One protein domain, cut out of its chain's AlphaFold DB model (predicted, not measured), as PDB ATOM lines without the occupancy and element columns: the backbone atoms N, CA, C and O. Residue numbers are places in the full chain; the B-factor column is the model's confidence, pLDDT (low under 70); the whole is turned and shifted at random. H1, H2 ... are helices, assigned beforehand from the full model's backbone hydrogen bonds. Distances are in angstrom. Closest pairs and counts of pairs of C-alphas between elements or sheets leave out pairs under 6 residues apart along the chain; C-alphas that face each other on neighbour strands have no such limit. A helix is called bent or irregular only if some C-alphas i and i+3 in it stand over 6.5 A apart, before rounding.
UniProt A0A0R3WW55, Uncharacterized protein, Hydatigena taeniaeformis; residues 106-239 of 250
ATOM      1  N   LEU A 106     118.349 134.482 147.921       61.88
ATOM      2  CA  LEU A 106     117.317 135.298 147.271       61.88
ATOM      3  C   LEU A 106     117.513 135.176 145.761       61.88
ATOM      4  O   LEU A 106     118.586 135.488 145.246       61.88
ATOM      5  N   GLU A 107     116.498 134.669 145.070       65.62
ATOM      6  CA  GLU A 107     116.578 134.348 143.644       65.62
ATOM      7  C   GLU A 107     116.493 135.617 142.792       65.62
ATOM      8  O   GLU A 107     116.915 135.631 141.635       65.62
ATOM      9  N   SER A 108     115.941 136.700 143.354       73.31
ATOM     10  CA  SER A 108     115.775 137.967 142.649       73.31
ATOM     11  C   SER A 108     115.887 139.198 143.560       73.31
ATOM     12  O   SER A 108     115.509 139.136 144.734       73.31
ATOM     13  N   PRO A 109     116.310 140.360 143.011       79.44
ATOM     14  CA  PRO A 109     116.245 141.667 143.680       79.44
ATOM     15  C   PRO A 109     114.897 141.949 144.347       79.44
ATOM     16  O   PRO A 109     114.836 142.479 145.453       79.44
ATOM     17  N   THR A 110     113.813 141.548 143.686       79.69
ATOM     18  CA  THR A 110     112.442 141.783 144.129       79.69
ATOM     19  C   THR A 110     112.119 141.092 145.452       79.69
ATOM     20  O   THR A 110     111.361 141.631 146.253       79.69
ATOM     21  N   GLU A 111     112.690 139.915 145.720       71.31
ATOM     22  CA  GLU A 111     112.488 139.221 146.997       71.31
ATOM     23  C   GLU A 111     113.137 139.984 148.157       71.31
ATOM     24  O   GLU A 111     112.515 140.152 149.206       71.31
ATOM     25  N   GLY A 112     114.338 140.533 147.943       76.50
ATOM     26  CA  GLY A 112     115.000 141.406 148.915       76.50
ATOM     27  C   GLY A 112     114.216 142.698 149.162       76.50
ATOM     28  O   GLY A 112     113.995 143.084 150.309       76.50
ATOM     29  N   MET A 113     113.703 143.323 148.096       83.62
ATOM     30  CA  MET A 113     112.841 144.508 148.201       83.62
ATOM     31  C   MET A 113     111.554 144.214 148.983       83.62
ATOM     32  O   MET A 113     111.164 145.000 149.841       83.62
ATOM     33  N   ARG A 114     110.919 143.057 148.753       78.56
ATOM     34  CA  ARG A 114     109.734 142.618 149.512       78.56
ATOM     35  C   ARG A 114     110.035 142.398 150.988       78.56
ATOM     36  O   ARG A 114     109.222 142.786 151.824       78.56
ATOM     37  N   LEU A 115     111.190 141.825 151.321       78.50
ATOM     38  CA  LEU A 115     111.614 141.671 152.713       78.50
ATOM     39  C   LEU A 115     111.777 143.037 153.400       78.50
ATOM     40  O   LEU A 115     111.251 143.242 154.492       78.50
ATOM     41  N   ILE A 116     112.434 143.991 152.736       85.31
ATOM     42  CA  ILE A 116     112.599 145.371 153.224       85.31
ATOM     43  C   ILE A 116     111.239 146.038 153.442       85.31
ATOM     44  O   ILE A 116     110.955 146.555 154.521       85.31
ATOM     45  N   ALA A 117     110.377 145.982 152.428       82.25
ATOM     46  CA  ALA A 117     109.009 146.480 152.477       82.25
ATOM     47  C   ALA A 117     108.231 145.914 153.673       82.25
ATOM     48  O   ALA A 117     107.549 146.643 154.394       82.25
ATOM     49  N   HIS A 118     108.366 144.612 153.909       74.31
ATOM     50  CA  HIS A 118     107.698 143.918 154.995       74.31
ATOM     51  C   HIS A 118     108.202 144.373 156.375       74.31
ATOM     52  O   HIS A 118     107.389 144.601 157.269       74.31
ATOM     53  N   VAL A 119     109.514 144.575 156.545       82.81
ATOM     54  CA  VAL A 119     110.090 145.149 157.777       82.81
ATOM     55  C   VAL A 119     109.585 146.577 158.010       82.81
ATOM     56  O   VAL A 119     109.165 146.906 159.120       82.81
ATOM     57  N   CYS A 120     109.543 147.417 156.971       84.69
ATOM     58  CA  CYS A 120     109.012 148.779 157.075       84.69
ATOM     59  C   CYS A 120     107.528 148.802 157.481       84.69
ATOM     60  O   CYS A 120     107.123 149.627 158.298       84.69
ATOM     61  N   ILE A 121     106.710 147.891 156.949       80.38
ATOM     62  CA  ILE A 121     105.281 147.792 157.289       80.38
ATOM     63  C   ILE A 121     105.058 147.229 158.693       80.38
ATOM     64  O   ILE A 121     104.111 147.622 159.369       80.38
ATOM     65  N   GLU A 122     105.887 146.289 159.144       79.69
ATOM     66  CA  GLU A 122     105.838 145.834 160.534       79.69
ATOM     67  C   GLU A 122     106.137 147.010 161.472       79.69
ATOM     68  O   GLU A 122     105.338 147.321 162.354       79.69
ATOM     69  N   ALA A 123     107.235 147.722 161.227       82.75
ATOM     70  CA  ALA A 123     107.674 148.836 162.056       82.75
ATOM     71  C   ALA A 123     106.732 150.055 162.006       82.75
ATOM     72  O   ALA A 123     106.665 150.819 162.972       82.75
ATOM     73  N   SER A 124     105.970 150.247 160.923       83.56
ATOM     74  CA  SER A 124     104.957 151.311 160.854       83.56
ATOM     75  C   SER A 124     103.758 151.051 161.773       83.56
ATOM     76  O   SER A 124     103.119 152.002 162.219       83.56
ATOM     77  N   LYS A 125     103.489 149.783 162.114       81.38
ATOM     78  CA  LYS A 125     102.428 149.371 163.051       81.38
ATOM     79  C   LYS A 125     102.863 149.439 164.516       81.38
ATOM     80  O   LYS A 125     102.024 149.325 165.405       81.38
ATOM     81  N   VAL A 126     104.159 149.610 164.770       80.81
ATOM     82  CA  VAL A 126     104.734 149.742 166.112       80.81
ATOM     83  C   VAL A 126     104.685 151.217 166.550       80.81
ATOM     84  O   VAL A 126     104.907 152.112 165.721       80.81
ATOM     85  N   PRO A 127     104.415 151.509 167.842       83.06
ATOM     86  CA  PRO A 127     104.511 152.863 168.384       83.06
ATOM     87  C   PRO A 127     105.858 153.518 168.063       83.06
ATOM     88  O   PRO A 127     106.895 152.855 168.072       83.06
ATOM     89  N   SER A 128     105.863 154.828 167.809       81.19
ATOM     90  CA  SER A 128     107.071 155.563 167.400       81.19
ATOM     91  C   SER A 128     108.242 155.415 168.373       81.19
ATOM     92  O   SER A 128     109.375 155.338 167.916       81.19
ATOM     93  N   SER A 129     107.976 155.312 169.680       79.06
ATOM     94  CA  SER A 129     108.991 155.116 170.723       79.06
ATOM     95  C   SER A 129     109.711 153.767 170.649       79.06
ATOM     96  O   SER A 129     110.862 153.670 171.049       79.06
ATOM     97  N   LEU A 130     109.053 152.725 170.132       80.50
ATOM     98  CA  LEU A 130     109.604 151.365 170.043       80.50
ATOM     99  C   LEU A 130     110.041 150.998 168.622       80.50
ATOM    100  O   LEU A 130     110.592 149.921 168.389       80.50
ATOM    101  N   ARG A 131     109.783 151.879 167.654       84.69
ATOM    102  CA  ARG A 131     109.996 151.610 166.234       84.69
ATOM    103  C   ARG A 131     111.446 151.276 165.924       84.69
ATOM    104  O   ARG A 131     111.706 150.338 165.182       84.69
ATOM    105  N   ASP A 132     112.383 152.015 166.500       82.25
ATOM    106  CA  ASP A 132     113.798 151.803 166.205       82.25
ATOM    107  C   ASP A 132     114.335 150.515 166.797       82.25
ATOM    108  O   ASP A 132     115.157 149.851 166.179       82.25
ATOM    109  N   GLN A 133     113.829 150.128 167.968       78.44
ATOM    110  CA  GLN A 133     114.139 148.836 168.556       78.44
ATOM    111  C   GLN A 133     113.594 147.705 167.676       78.44
ATOM    112  O   GLN A 133     114.322 146.764 167.368       78.44
ATOM    113  N   ALA A 134     112.347 147.822 167.206       78.50
ATOM    114  CA  ALA A 134     111.756 146.855 166.283       78.50
ATOM    115  C   ALA A 134     112.558 146.753 164.975       78.50
ATOM    116  O   ALA A 134     112.861 145.650 164.524       78.50
ATOM    117  N   LEU A 135     112.965 147.887 164.400       83.31
ATOM    118  CA  LEU A 135     113.814 147.923 163.210       83.31
ATOM    119  C   LEU A 135     115.177 147.281 163.478       83.31
ATOM    120  O   LEU A 135     115.555 146.378 162.738       83.31
ATOM    121  N   ALA A 136     115.874 147.681 164.548       77.12
ATOM    122  CA  ALA A 136     117.186 147.162 164.941       77.12
ATOM    123  C   ALA A 136     117.190 145.632 165.079       77.12
ATOM    124  O   ALA A 136     118.090 144.971 164.557       77.12
ATOM    125  N   CYS A 137     116.145 145.055 165.686       74.25
ATOM    126  CA  CYS A 137     115.972 143.603 165.787       74.25
ATOM    127  C   CYS A 137     115.889 142.917 164.412       74.25
ATOM    128  O   CYS A 137     116.388 141.803 164.241       74.25
ATOM    129  N   ARG A 138     115.286 143.577 163.415       74.19
ATOM    130  CA  ARG A 138     115.085 143.037 162.062       74.19
ATOM    131  C   ARG A 138     116.237 143.324 161.101       74.19
ATOM    132  O   ARG A 138     116.310 142.667 160.067       74.19
ATOM    133  N   VAL A 139     117.160 144.236 161.424       77.19
ATOM    134  CA  VAL A 139     118.293 144.578 160.538       77.19
ATOM    135  C   VAL A 139     119.133 143.345 160.187       77.19
ATOM    136  O   VAL A 139     119.554 143.201 159.044       77.19
ATOM    137  N   SER A 140     119.318 142.418 161.130       69.81
ATOM    138  CA  SER A 140     120.051 141.167 160.882       69.81
ATOM    139  C   SER A 140     119.425 140.290 159.788       69.81
ATOM    140  O   SER A 140     120.146 139.628 159.051       69.81
ATOM    141  N   LEU A 141     118.099 140.323 159.610       70.12
ATOM    142  CA  LEU A 141     117.425 139.617 158.513       70.12
ATOM    143  C   LEU A 141     117.739 140.246 157.154       70.12
ATOM    144  O   LEU A 141     117.819 139.549 156.145       70.12
ATOM    145  N   LEU A 142     117.918 141.567 157.123       78.81
ATOM    146  CA  LEU A 142     118.242 142.292 155.897       78.81
ATOM    147  C   LEU A 142     119.679 142.041 155.442       78.81
ATOM    148  O   LEU A 142     119.978 142.259 154.269       78.81
ATOM    149  N   ASP A 143     120.545 141.517 156.313       73.38
ATOM    150  CA  ASP A 143     121.893 141.099 155.931       73.38
ATOM    151  C   ASP A 143     121.846 140.040 154.809       73.38
ATOM    152  O   ASP A 143     122.678 140.101 153.903       73.38
ATOM    153  N   VAL A 144     120.821 139.170 154.789       68.75
ATOM    154  CA  VAL A 144     120.563 138.189 153.712       68.75
ATOM    155  C   VAL A 144     120.351 138.886 152.361       68.75
ATOM    156  O   VAL A 144     120.918 138.488 151.341       68.75
ATOM    157  N   ALA A 145     119.553 139.958 152.354       72.94
ATOM    158  CA  ALA A 145     119.264 140.745 151.158       72.94
ATOM    159  C   ALA A 145     120.478 141.548 150.692       72.94
ATOM    160  O   ALA A 145     120.809 141.554 149.506       72.94
ATOM    161  N   LEU A 146     121.185 142.181 151.625       77.81
ATOM    162  CA  LEU A 146     122.298 143.069 151.310       77.81
ATOM    163  C   LEU A 146     123.573 142.322 150.910       77.81
ATOM    164  O   LEU A 146     124.371 142.873 150.164       77.81
ATOM    165  N   GLN A 147     123.768 141.077 151.348       73.00
ATOM    166  CA  GLN A 147     124.929 140.276 150.940       73.00
ATOM    167  C   GLN A 147     124.861 139.823 149.485       73.00
ATOM    168  O   GLN A 147     125.875 139.818 148.796       73.00
ATOM    169  N   SER A 148     123.670 139.455 149.012       67.69
ATOM    170  CA  SER A 148     123.500 138.937 147.651       67.69
ATOM    171  C   SER A 148     123.120 140.030 146.647       67.69
ATOM    172  O   SER A 148     123.420 139.918 145.462       67.69
ATOM    173  N   LEU A 149     122.414 141.073 147.100       78.31
ATOM    174  CA  LEU A 149     121.693 142.021 146.246       78.31
ATOM    175  C   LEU A 149     121.812 143.459 146.784       78.31
ATOM    176  O   LEU A 149     120.819 144.190 146.829       78.31
ATOM    177  N   LEU A 150     123.025 143.861 147.187       83.62
ATOM    178  CA  LEU A 150     123.311 145.133 147.865       83.62
ATOM    179  C   LEU A 150     122.668 146.347 147.182       83.62
ATOM    180  O   LEU A 150     121.795 146.981 147.767       83.62
ATOM    181  N   HIS A 151     123.071 146.659 145.945       88.69
ATOM    182  CA  HIS A 151     122.638 147.891 145.277       88.69
ATOM    183  C   HIS A 151     121.126 147.948 145.023       88.69
ATOM    184  O   HIS A 151     120.517 148.942 145.407       88.69
ATOM    185  N   PRO A 152     120.466 146.922 144.444       88.06
ATOM    186  CA  PRO A 152     119.018 146.980 144.242       88.06
ATOM    187  C   PRO A 152     118.234 147.158 145.548       88.06
ATOM    188  O   PRO A 152     117.282 147.934 145.593       88.06
ATOM    189  N   CYS A 153     118.645 146.465 146.612       88.50
ATOM    190  CA  CYS A 153     117.994 146.550 147.916       88.50
ATOM    191  C   CYS A 153     118.209 147.919 148.567       88.50
ATOM    192  O   CYS A 153     117.267 148.510 149.090       88.50
ATOM    193  N   LEU A 154     119.429 148.449 148.494       90.69
ATOM    194  CA  LEU A 154     119.762 149.743 149.071       90.69
ATOM    195  C   LEU A 154     119.079 150.892 148.316       90.69
ATOM    196  O   LEU A 154     118.454 151.734 148.952       90.69
ATOM    197  N   HIS A 155     119.059 150.859 146.980       91.38
ATOM    198  CA  HIS A 155     118.309 151.829 146.174       91.38
ATOM    199  C   HIS A 155     116.809 151.797 146.487       91.38
ATOM    200  O   HIS A 155     116.152 152.834 146.476       91.38
ATOM    201  N   TYR A 156     116.251 150.617 146.772       90.56
ATOM    202  CA  TYR A 156     114.853 150.507 147.180       90.56
ATOM    203  C   TYR A 156     114.602 151.146 148.553       90.56
ATOM    204  O   TYR A 156     113.590 151.820 148.728       90.56
ATOM    205  N   ILE A 157     115.531 151.008 149.506       92.00
ATOM    206  CA  ILE A 157     115.461 151.713 150.799       92.00
ATOM    207  C   ILE A 157     115.544 153.227 150.589       92.00
ATOM    208  O   ILE A 157     114.759 153.961 151.182       92.00
ATOM    209  N   GLU A 158     116.454 153.699 149.735       91.94
ATOM    210  CA  GLU A 158     116.592 155.122 149.406       91.94
ATOM    211  C   GLU A 158     115.322 155.681 148.747       91.94
ATOM    212  O   GLU A 158     114.874 156.770 149.108       91.94
ATOM    213  N   TYR A 159     114.692 154.914 147.852       91.06
ATOM    214  CA  TYR A 159     113.382 155.241 147.288       91.06
ATOM    215  C   TYR A 159     112.300 155.331 148.371       91.06
ATOM    216  O   TYR A 159     111.618 156.348 148.469       91.06
ATOM    217  N   LEU A 160     112.165 154.311 149.228       89.88
ATOM    218  CA  LEU A 160     111.177 154.328 150.311       89.88
ATOM    219  C   LEU A 160     111.408 155.496 151.276       89.88
ATOM    220  O   LEU A 160     110.451 156.098 151.746       89.88
ATOM    221  N   ALA A 161     112.666 155.843 151.550       90.00
ATOM    222  CA  ALA A 161     113.051 156.974 152.389       90.00
ATOM    223  C   ALA A 161     112.792 158.345 151.731       90.00
ATOM    224  O   ALA A 161     112.856 159.374 152.415       90.00
ATOM    225  N   GLY A 162     112.452 158.368 150.440       89.44
ATOM    226  CA  GLY A 162     112.194 159.576 149.660       89.44
ATOM    227  C   GLY A 162     113.461 160.302 149.207       89.44
ATOM    228  O   GLY A 162     113.398 161.503 148.980       89.44
ATOM    229  N   PHE A 163     114.599 159.606 149.125       90.19
ATOM    230  CA  PHE A 163     115.872 160.146 148.626       90.19
ATOM    231  C   PHE A 163     116.109 159.864 147.137       90.19
ATOM    232  O   PHE A 163     117.058 160.390 146.555       90.19
ATOM    233  N   LEU A 164     115.302 158.984 146.541       89.56
ATOM    234  CA  LEU A 164     115.340 158.633 145.125       89.56
ATOM    235  C   LEU A 164     113.928 158.598 144.547       89.56
ATOM    236  O   LEU A 164     112.968 158.250 145.236       89.56
ATOM    237  N   ASP A 165     113.844 158.861 143.249       85.31
ATOM    238  CA  ASP A 165     112.648 158.623 142.452       85.31
ATOM    239  C   ASP A 165     112.299 157.124 142.372       85.31
ATOM    240  O   ASP A 165     113.184 156.263 142.496       85.31
ATOM    241  N   PRO A 166     111.018 156.779 142.130       79.25
ATOM    242  CA  PRO A 166     110.601 155.396 141.940       79.25
ATOM    243  C   PRO A 166     111.393 154.716 140.814       79.25
ATOM    244  O   PRO A 166     111.508 155.267 139.716       79.25
ATOM    245  N   PRO A 167     111.914 153.495 141.036       77.69
ATOM    246  CA  PRO A 167     112.605 152.772 139.981       77.69
ATOM    247  C   PRO A 167     111.635 152.412 138.846       77.69
ATOM    248  O   PRO A 167     110.516 151.959 139.082       77.69
ATOM    249  N   ALA A 168     112.089 152.589 137.601       74.31
ATOM    250  CA  ALA A 168     111.258 152.494 136.394       74.31
ATOM    251  C   ALA A 168     110.545 151.139 136.197       74.31
ATOM    252  O   ALA A 168     109.533 151.071 135.508       74.31
ATOM    253  N   SER A 169     111.064 150.064 136.793       76.25
ATOM    254  CA  SER A 169     110.529 148.702 136.698       76.25
ATOM    255  C   SER A 169     110.112 148.130 138.057       76.25
ATOM    256  O   SER A 169     110.242 146.928 138.292       76.25
ATOM    257  N   LEU A 170     109.634 148.978 138.974       79.12
ATOM    258  CA  LEU A 170     109.181 148.513 140.280       79.12
ATOM    259  C   LEU A 170     107.865 147.722 140.158       79.12
ATOM    260  O   LEU A 170     106.888 148.237 139.607       79.12
ATOM    261  N   PRO A 171     107.798 146.498 140.705       78.38
ATOM    262  CA  PRO A 171     106.551 145.754 140.796       78.38
ATOM    263  C   PRO A 171     105.439 146.548 141.510       78.38
ATOM    264  O   PRO A 171     105.726 147.245 142.490       78.38
ATOM    265  N   PRO A 172     104.170 146.441 141.068       71.50
ATOM    266  CA  PRO A 172     103.065 147.240 141.610       71.50
ATOM    267  C   PRO A 172     102.823 147.049 143.113       71.50
ATOM    268  O   PRO A 172     102.371 147.963 143.790       71.50
ATOM    269  N   ASP A 173     103.133 145.870 143.655       70.06
ATOM    270  CA  ASP A 173     103.032 145.575 145.087       70.06
ATOM    271  C   ASP A 173     104.011 146.405 145.934       70.06
ATOM    272  O   ASP A 173     103.726 146.710 147.093       70.06
ATOM    273  N   LEU A 174     105.143 146.807 145.354       73.19
ATOM    274  CA  LEU A 174     106.210 147.536 146.039       73.19
ATOM    275  C   LEU A 174     106.090 149.062 145.918       73.19
ATOM    276  O   LEU A 174     106.685 149.768 146.735       73.19
ATOM    277  N   SER A 175     105.338 149.578 144.939       70.06
ATOM    278  CA  SER A 175     105.152 151.024 144.723       70.06
ATOM    279  C   SER A 175     104.136 151.657 145.683       70.06
ATOM    280  O   SER A 175     104.283 152.819 146.068       70.06
ATOM    281  N   ILE A 176     103.148 150.878 146.136       61.44
ATOM    282  CA  ILE A 176     102.038 151.321 147.007       61.44
ATOM    283  C   ILE A 176     102.517 151.730 148.416       61.44
ATOM    284  O   ILE A 176     101.859 152.499 149.107       61.44
ATOM    285  N   ILE A 177     103.685 151.254 148.846       62.41
ATOM    286  CA  ILE A 177     104.212 151.436 150.212       62.41
ATOM    287  C   ILE A 177     104.801 152.844 150.429       62.41
ATOM    288  O   ILE A 177     105.012 153.273 151.565       62.41
ATOM    289  N   SER A 178     105.093 153.567 149.346       55.53
ATOM    290  CA  SER A 178     106.035 154.693 149.352       55.53
ATOM    291  C   SER A 178     105.580 155.956 150.090       55.53
ATOM    292  O   SER A 178     106.436 156.700 150.558       55.53
ATOM    293  N   GLN A 179     104.278 156.207 150.257       53.19
ATOM    294  CA  GLN A 179     103.821 157.505 150.786       53.19
ATOM    295  C   GLN A 179     103.799 157.595 152.323       53.19
ATOM    296  O   GLN A 179     104.174 158.632 152.865       53.19
ATOM    297  N   ASP A 180     103.485 156.510 153.039       60.09
ATOM    298  CA  ASP A 180     103.374 156.531 154.513       60.09
ATOM    299  C   ASP A 180     104.620 155.996 155.246       60.09
ATOM    300  O   ASP A 180     104.724 156.073 156.473       60.09
ATOM    301  N   SER A 181     105.592 155.440 154.515       69.56
ATOM    302  CA  SER A 181     106.735 154.725 155.102       69.56
ATOM    303  C   SER A 181     108.056 155.500 155.107       69.56
ATOM    304  O   SER A 181     109.028 155.001 155.672       69.56
ATOM    305  N   SER A 182     108.105 156.730 154.578       85.81
ATOM    306  CA  SER A 182     109.359 157.492 154.427       85.81
ATOM    307  C   SER A 182     110.131 157.675 155.732       85.81
ATOM    308  O   SER A 182     111.327 157.388 155.792       85.81
ATOM    309  N   ASN A 183     109.455 158.059 156.817       86.94
ATOM    310  CA  ASN A 183     110.113 158.189 158.116       86.94
ATOM    311  C   ASN A 183     110.651 156.829 158.602       86.94
ATOM    312  O   ASN A 183     111.806 156.722 158.999       86.94
ATOM    313  N   VAL A 184     109.857 155.762 158.483       88.75
ATOM    314  CA  VAL A 184     110.268 154.405 158.883       88.75
ATOM    315  C   VAL A 184     111.480 153.927 158.081       88.75
ATOM    316  O   VAL A 184     112.425 153.406 158.664       88.75
ATOM    317  N   ALA A 185     111.492 154.154 156.768       90.69
ATOM    318  CA  ALA A 185     112.597 153.787 155.891       90.69
ATOM    319  C   ALA A 185     113.873 154.592 156.194       90.69
ATOM    320  O   ALA A 185     114.960 154.018 156.212       90.69
ATOM    321  N   ARG A 186     113.757 155.885 156.531       90.06
ATOM    322  CA  ARG A 186     114.888 156.696 157.023       90.06
ATOM    323  C   ARG A 186     115.453 156.145 158.333       90.06
ATOM    324  O   ARG A 186     116.669 156.012 158.464       90.06
ATOM    325  N   ARG A 187     114.589 155.773 159.287       88.81
ATOM    326  CA  ARG A 187     115.012 155.120 160.543       88.81
ATOM    327  C   ARG A 187     115.668 153.764 160.280       88.81
ATOM    328  O   ARG A 187     116.689 153.460 160.891       88.81
ATOM    329  N   LEU A 188     115.139 152.976 159.342       90.75
ATOM    330  CA  LEU A 188     115.719 151.694 158.946       90.75
ATOM    331  C   LEU A 188     117.113 151.877 158.336       90.75
ATOM    332  O   LEU A 188     118.038 151.166 158.720       90.75
ATOM    333  N   LEU A 189     117.269 152.845 157.428       90.25
ATOM    334  CA  LEU A 189     118.551 153.174 156.809       90.25
ATOM    335  C   LEU A 189     119.591 153.586 157.860       90.25
ATOM    336  O   LEU A 189     120.738 153.150 157.792       90.25
ATOM    337  N   LEU A 190     119.177 154.357 158.869       87.19
ATOM    338  CA  LEU A 190     120.035 154.709 159.998       87.19
ATOM    339  C   LEU A 190     120.439 153.474 160.821       87.19
ATOM    340  O   LEU A 190     121.621 153.300 161.100       87.19
ATOM    341  N   CYS A 191     119.498 152.588 161.164       85.06
ATOM    342  CA  CYS A 191     119.806 151.352 161.899       85.06
ATOM    343  C   CYS A 191     120.762 150.436 161.113       85.06
ATOM    344  O   CYS A 191     121.664 149.826 161.689       85.06
ATOM    345  N   LEU A 192     120.587 150.360 159.792       85.50
ATOM    346  CA  LEU A 192     121.479 149.640 158.885       85.50
ATOM    347  C   LEU A 192     122.886 150.236 158.873       85.50
ATOM    348  O   LEU A 192     123.855 149.491 158.970       85.50
ATOM    349  N   TYR A 193     122.999 151.562 158.797       83.62
ATOM    350  CA  TYR A 193     124.281 152.262 158.807       83.62
ATOM    351  C   TYR A 193     125.032 152.081 160.127       83.62
ATOM    352  O   TYR A 193     126.220 151.773 160.114       83.62
ATOM    353  N   LEU A 194     124.336 152.194 161.262       78.25
ATOM    354  CA  LEU A 194     124.943 151.988 162.580       78.25
ATOM    355  C   LEU A 194     125.468 150.555 162.761       78.25
ATOM    356  O   LEU A 194     126.494 150.356 163.404       78.25
ATOM    357  N   ARG A 195     124.810 149.559 162.153       76.88
ATOM    358  CA  ARG A 195     125.272 148.160 162.150       76.88
ATOM    359  C   ARG A 195     126.371 147.889 161.113       76.88
ATOM    360  O   ARG A 195     127.260 147.081 161.365       76.88
ATOM    361  N   ARG A 196     126.288 148.505 159.930       77.62
ATOM    362  CA  ARG A 196     127.211 148.325 158.797       77.62
ATOM    363  C   ARG A 196     127.565 149.684 158.179       77.62
ATOM    364  O   ARG A 196     126.994 150.057 157.156       77.62
ATOM    365  N   PRO A 197     128.563 150.396 158.721       75.94
ATOM    366  CA  PRO A 197     128.936 151.731 158.242       75.94
ATOM    367  C   PRO A 197     129.359 151.753 156.769       75.94
ATOM    368  O   PRO A 197     129.127 152.730 156.059       75.94
ATOM    369  N   GLY A 198     129.914 150.637 156.281       77.06
ATOM    370  CA  GLY A 198     130.337 150.468 154.891       77.06
ATOM    371  C   GLY A 198     129.220 150.608 153.851       77.06
ATOM    372  O   GLY A 198     129.530 150.838 152.685       77.06
ATOM    373  N   ILE A 199     127.934 150.543 154.237       82.69
ATOM    374  CA  ILE A 199     126.829 150.779 153.290       82.69
ATOM    375  C   ILE A 199     126.816 152.210 152.750       82.69
ATOM    376  O   ILE A 199     126.243 152.433 151.688       82.69
ATOM    377  N   LEU A 200     127.448 153.160 153.454       83.06
ATOM    378  CA  LEU A 200     127.539 154.554 153.028       83.06
ATOM    379  C   LEU A 200     128.072 154.640 151.592       83.06
ATOM    380  O   LEU A 200     127.469 155.291 150.752       83.06
ATOM    381  N   TYR A 201     129.124 153.881 151.282       81.75
ATOM    382  CA  TYR A 201     129.771 153.876 149.966       81.75
ATOM    383  C   TYR A 201     128.936 153.243 148.846       81.75
ATOM    384  O   TYR A 201     129.274 153.391 147.675       81.75
ATOM    385  N   ALA A 202     127.856 152.540 149.191       85.06
ATOM    386  CA  ALA A 202     126.972 151.880 148.237       85.06
ATOM    387  C   ALA A 202     125.693 152.680 147.938       85.06
ATOM    388  O   ALA A 202     124.935 152.277 147.051       85.06
ATOM    389  N   LEU A 203     125.445 153.777 148.667       88.25
ATOM    390  CA  LEU A 203     124.286 154.648 148.461       88.25
ATOM    391  C   LEU A 203     124.406 155.438 147.165       88.25
ATOM    392  O   LEU A 203     125.479 155.945 146.827       88.25
ATOM    393  N   LYS A 204     123.274 155.598 146.482       90.81
ATOM    394  CA  LYS A 204     123.188 156.331 145.219       90.81
ATOM    395  C   LYS A 204     122.891 157.817 145.415       90.81
ATOM    396  O   LYS A 204     123.344 158.633 144.617       90.81
ATOM    397  N   SER A 205     122.115 158.172 146.434       89.50
ATOM    398  CA  SER A 205     121.665 159.535 146.700       89.50
ATOM    399  C   SER A 205     122.640 160.282 147.607       89.50
ATOM    400  O   SER A 205     122.957 159.847 148.716       89.50
ATOM    401  N   SER A 206     123.065 161.467 147.165       87.25
ATOM    402  CA  SER A 206     123.854 162.397 147.980       87.25
ATOM    403  C   SER A 206     123.074 162.905 149.201       87.25
ATOM    404  O   SER A 206     123.670 163.206 150.237       87.25
ATOM    405  N   GLU A 207     121.742 162.944 149.121       88.25
ATOM    406  CA  GLU A 207     120.872 163.290 150.246       88.25
ATOM    407  C   GLU A 207     120.872 162.190 151.310       88.25
ATOM    408  O   GLU A 207     120.997 162.490 152.497       88.25
ATOM    409  N   ALA A 208     120.821 160.917 150.896       87.50
ATOM    410  CA  ALA A 208     120.932 159.778 151.809       87.50
ATOM    411  C   ALA A 208     122.300 159.752 152.515       87.50
ATOM    412  O   ALA A 208     122.383 159.493 153.718       87.50
ATOM    413  N   TRP A 209     123.370 160.094 151.790       86.44
ATOM    414  CA  TRP A 209     124.708 160.289 152.361       86.44
ATOM    415  C   TRP A 209     124.740 161.388 153.423       86.44
ATOM    416  O   TRP A 209     125.249 161.174 154.527       86.44
ATOM    417  N   SER A 210     124.204 162.568 153.098       83.81
ATOM    418  CA  SER A 210     124.144 163.708 154.018       83.81
ATOM    419  C   SER A 210     123.337 163.367 155.274       83.81
ATOM    420  O   SER A 210     123.782 163.624 156.399       83.81
ATOM    421  N   PHE A 211     122.200 162.692 155.086       85.06
ATOM    422  CA  PHE A 211     121.337 162.212 156.158       85.06
ATOM    423  C   PHE A 211     122.090 161.327 157.165       85.06
ATOM    424  O   PHE A 211     122.002 161.569 158.370       85.06
ATOM    425  N   LEU A 212     122.870 160.349 156.689       82.88
ATOM    426  CA  LEU A 212     123.623 159.427 157.551       82.88
ATOM    427  C   LEU A 212     124.840 160.059 158.232       82.88
ATOM    428  O   LEU A 212     125.222 159.628 159.320       82.88
ATOM    429  N   ARG A 213     125.448 161.080 157.619       76.25
ATOM    430  CA  ARG A 213     126.575 161.820 158.210       76.25
ATOM    431  C   ARG A 213     126.146 162.802 159.299       76.25
ATOM    432  O   ARG A 213     126.975 163.211 160.104       76.25
ATOM    433  N   THR A 214     124.866 163.165 159.339       70.31
ATOM    434  CA  THR A 214     124.311 164.144 160.285       70.31
ATOM    435  C   THR A 214     123.086 163.600 161.033       70.31
ATOM    436  O   THR A 214     122.039 164.249 161.075       70.31
ATOM    437  N   PRO A 215     123.162 162.413 161.670       62.78
ATOM    438  CA  PRO A 215     121.976 161.799 162.264       62.78
ATOM    439  C   PRO A 215     121.400 162.644 163.402       62.78
ATOM    440  O   PRO A 215     120.187 162.689 163.552       62.78
ATOM    441  N   SER A 216     122.249 163.361 164.147       57.66
ATOM    442  CA  SER A 216     121.871 164.249 165.253       57.66
ATOM    443  C   SER A 216     121.131 165.515 164.812       57.66
ATOM    444  O   SER A 216     120.373 166.071 165.602       57.66
ATOM    445  N   ALA A 217     121.318 165.968 163.568       54.12
ATOM    446  CA  ALA A 217     120.568 167.093 163.005       54.12
ATOM    447  C   ALA A 217     119.185 166.663 162.483       54.12
ATOM    448  O   ALA A 217     118.266 167.474 162.421       54.12
ATOM    449  N   ASN A 218     119.031 165.378 162.143       52.47
ATOM    450  CA  ASN A 218     117.851 164.826 161.473       52.47
ATOM    451  C   ASN A 218     116.955 163.975 162.396       52.47
ATOM    452  O   ASN A 218     115.991 163.361 161.933       52.47
ATOM    453  N   GLY A 219     117.262 163.929 163.695       60.06
ATOM    454  CA  GLY A 219     116.500 163.220 164.721       60.06
ATOM    455  C   GLY A 219     117.376 162.747 165.882       60.06
ATOM    456  O   GLY A 219     118.589 162.943 165.900       60.06
ATOM    457  N   SER A 220     116.772 162.100 166.879       65.50
ATOM    458  CA  SER A 220     117.542 161.406 167.912       65.50
ATOM    459  C   SER A 220     118.164 160.130 167.341       65.50
ATOM    460  O   SER A 220     117.524 159.391 166.583       65.50
ATOM    461  N   ILE A 221     119.412 159.850 167.719       69.88
ATOM    462  CA  ILE A 221     120.016 158.528 167.521       69.88
ATOM    463  C   ILE A 221     119.102 157.500 168.209       69.88
ATOM    464  O   ILE A 221     118.682 157.753 169.341       69.88
ATOM    465  N   PRO A 222     118.749 156.388 167.544       66.62
ATOM    466  CA  PRO A 222     117.888 155.384 168.150       66.62
ATOM    467  C   PRO A 222     118.472 154.851 169.465       66.62
ATOM    468  O   PRO A 222     119.636 154.464 169.517       66.62
ATOM    469  N   GLU A 223     117.653 154.841 170.523       67.38
ATOM    470  CA  GLU A 223     118.076 154.566 171.912       67.38
ATOM    471  C   GLU A 223     118.670 153.165 172.112       67.38
ATOM    472  O   GLU A 223     119.390 152.924 173.077       67.38
ATOM    473  N   CYS A 224     118.392 152.244 171.188       64.56
ATOM    474  CA  CYS A 224     118.959 150.901 171.177       64.56
ATOM    475  C   CYS A 224     120.448 150.848 170.789       64.56
ATOM    476  O   CYS A 224     121.039 149.777 170.896       64.56
ATOM    477  N   PHE A 225     121.052 151.961 170.358       64.06
ATOM    478  CA  PHE A 225     122.480 152.060 170.057       64.06
ATOM    479  C   PHE A 225     123.195 152.928 171.091       64.06
ATOM    480  O   PHE A 225     122.757 154.037 171.409       64.06
ATOM    481  N   GLU A 226     124.340 152.459 171.590       62.66
ATOM    482  CA  GLU A 226     125.118 153.237 172.547       62.66
ATOM    483  C   GLU A 226     125.751 154.457 171.864       62.66
ATOM    484  O   GLU A 226     126.437 154.351 170.844       62.66
ATOM    485  N   GLN A 227     125.610 155.643 172.465       63.75
ATOM    486  CA  GLN A 227     126.203 156.875 171.920       63.75
ATOM    487  C   GLN A 227     127.721 156.769 171.709       63.75
ATOM    488  O   GLN A 227     128.273 157.460 170.854       63.75
ATOM    489  N   LYS A 228     128.407 155.922 172.484       58.09
ATOM    490  CA  LYS A 228     129.843 155.670 172.343       58.09
ATOM    491  C   LYS A 228     130.173 154.965 171.023       58.09
ATOM    492  O   LYS A 228     131.102 155.392 170.347       58.09
ATOM    493  N   GLU A 229     129.404 153.949 170.640       57.81
ATOM    494  CA  GLU A 229     129.558 153.242 169.359       57.81
ATOM    495  C   GLU A 229     129.297 154.189 168.192       57.81
ATOM    496  O   GLU A 229     130.066 154.263 167.239       57.81
ATOM    497  N   VAL A 230     128.260 155.008 168.334       61.31
ATOM    498  CA  VAL A 230     127.865 155.990 167.328       61.31
ATOM    499  C   VAL A 230     128.956 157.050 167.141       61.31
ATOM    500  O   VAL A 230     129.290 157.392 166.011       61.31
ATOM    501  N   ARG A 231     129.581 157.531 168.225       60.06
ATOM    502  CA  ARG A 231     130.706 158.483 168.156       60.06
ATOM    503  C   ARG A 231     131.922 157.914 167.427       60.06
ATOM    504  O   ARG A 231     132.543 158.647 166.664       60.06
ATOM    505  N   LEU A 232     132.239 156.633 167.619       55.00
ATOM    506  CA  LEU A 232     133.364 155.990 166.931       55.00
ATOM    507  C   LEU A 232     133.166 155.988 165.410       55.00
ATOM    508  O   LEU A 232     134.115 156.250 164.677       55.00
ATOM    509  N   LEU A 233     131.931 155.798 164.936       60.09
ATOM    510  CA  LEU A 233     131.601 155.862 163.506       60.09
ATOM    511  C   LEU A 233     131.820 157.255 162.897       60.09
ATOM    512  O   LEU A 233     132.203 157.362 161.734       60.09
ATOM    513  N   PHE A 234     131.617 158.319 163.676       58.34
ATOM    514  CA  PHE A 234     131.831 159.699 163.224       58.34
ATOM    515  C   PHE A 234     133.299 160.140 163.271       58.34
ATOM    516  O   PHE A 234     133.709 160.962 162.446       58.34
ATOM    517  N   CYS A 235     134.111 159.566 164.167       48.06
ATOM    518  CA  CYS A 235     135.555 159.811 164.201       48.06
ATOM    519  C   CYS A 235     136.251 159.314 162.921       48.06
ATOM    520  O   CYS A 235     136.996 160.076 162.312       48.06
ATOM    521  N   PHE A 236     135.920 158.114 162.429       45.81
ATOM    522  CA  PHE A 236     136.521 157.569 161.199       45.81
ATOM    523  C   PHE A 236     136.199 158.364 159.921       45.81
ATOM    524  O   PHE A 236     136.941 158.288 158.948       45.81
ATOM    525  N   ILE A 237     135.103 159.130 159.899       50.28
ATOM    526  CA  ILE A 237     134.726 159.954 158.738       50.28
ATOM    527  C   ILE A 237     135.437 161.312 158.760       50.28
ATOM    528  O   ILE A 237     135.699 161.878 157.701       50.28
ATOM    529  N   SER A 238     135.767 161.822 159.950       46.62
ATOM    530  CA  SER A 238     136.456 163.108 160.106       46.62
ATOM    531  C   SER A 238     137.943 163.004 159.748       46.62
ATOM    532  O   SER A 238     138.482 163.924 159.140       46.62
ATOM    533  N   ASP A 239     138.568 161.854 160.009       40.44
ATOM    534  CA  ASP A 239     139.973 161.597 159.655       40.44
ATOM    535  C   ASP A 239     140.189 161.308 158.153       40.44
ATOM    536  O   ASP A 239     141.323 161.228 157.693       40.44
TER     537      ASP A 239
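This is residues 106 to 239 of the 250 residues of an uncharacterized protein of Hydatigena taeniaeformis (UniProt A0A0R3WW55). A helical hairpin of H1 and the first arm of H2 is crossed by H4, which lies near the middle of the domain, while the second arm of H2 folds back and packs on both H1 and H4. Short H3 sits beside H1 towards one end of the long axis, H5 and H6 lie side by side past H4, and H7 lies at the other end after a long loop. The printed part has 134 residues, 90 of them in seven named helices, H1 to H7 in chain order, with no named strand; the class is all helix. It is compact, with a radius of gyration of the C-alphas of 14.0 A and spans of 41 by 33 by 24 A.

H1, residues 109 to 124, begins with C-alpha 109 at (116.245, 141.667, 143.680) and is 22.7 A long. H2, residues 131 to 160, was assigned as one helix by its hydrogen bonds but is bent, with C-alphas 148 and 151 9.3 A apart. Its arms are H2a, residues 131 to 148, 26.2 A long, and H2b, residues 151 to 160, 14.1 A. H2a has a kink of 51 degrees near residue 141 and is irregular, with C-alphas 137 and 140 6.8 A apart. H3 is residues 172 to 175, H4 residues 182 to 195, 20.0 A long, H5 residues 197 to 202, and H6 residues 206 to 213. H7, residues 227 to 238, is 16.8 A long and ends with C-alpha 238 at (136.456, 163.108, 160.106).

H1 and H2a form a hairpin and touch at a shallow tilt of 4 degrees, opposite ways; their closest C-alphas, of Gly 112 and Ala 145, are 4.9 A apart. With residues 109 to 116 alone H1 touches H2b, closest at the C-alphas of Met 113 and Cys 153, 5.6 A. H3 only just touches H1, with 3 pairs of C-alphas within 8 A, the closest Arg 114 and Leu 174 at 7.0 A. H4 touches H2a at a steep tilt of 69 degrees, only just short of about perpendicular, with the C-alphas of Ala 136 and Cys 191 closest at 5.8 A. H4 touches H2b, closest at the C-alphas of Leu 160 and Ser 182, 5.5 A. H4 and H5 only just touch, with 3 pairs within 8 A and only at the corner, the C-alphas of Tyr 193 and Ile 199 closest at 6.3 A. H6 is close to H5 but not clearly touching, closest at the C-alphas of Leu 200 and Trp 209, 6.4 A. H7 is close to H4 but not clearly touching, closest at the C-alphas of Leu 194 and Val 230, 6.9 A, and is apart from H1. Each O i to N i+4 pair is within hydrogen-bond range in H1, H2b, H4 and H6; the counts are 8 of 14 in H2a, 7 of 8 in H7 and 0 of 2 in H5, where 3 of 3 O i to N i+3 pairs are within range, and H3 is too short for such a pair.

The C-alphas farthest apart, of Pro 172 and Asp 239, are 43.5 A apart. The printed part has no cut; the links H2 to H3 and H6 to H7 are long. The mean pLDDT of the printed part is 76.1, and 36 residues are under 70, among them residues 176 to 181 and 215 to 239.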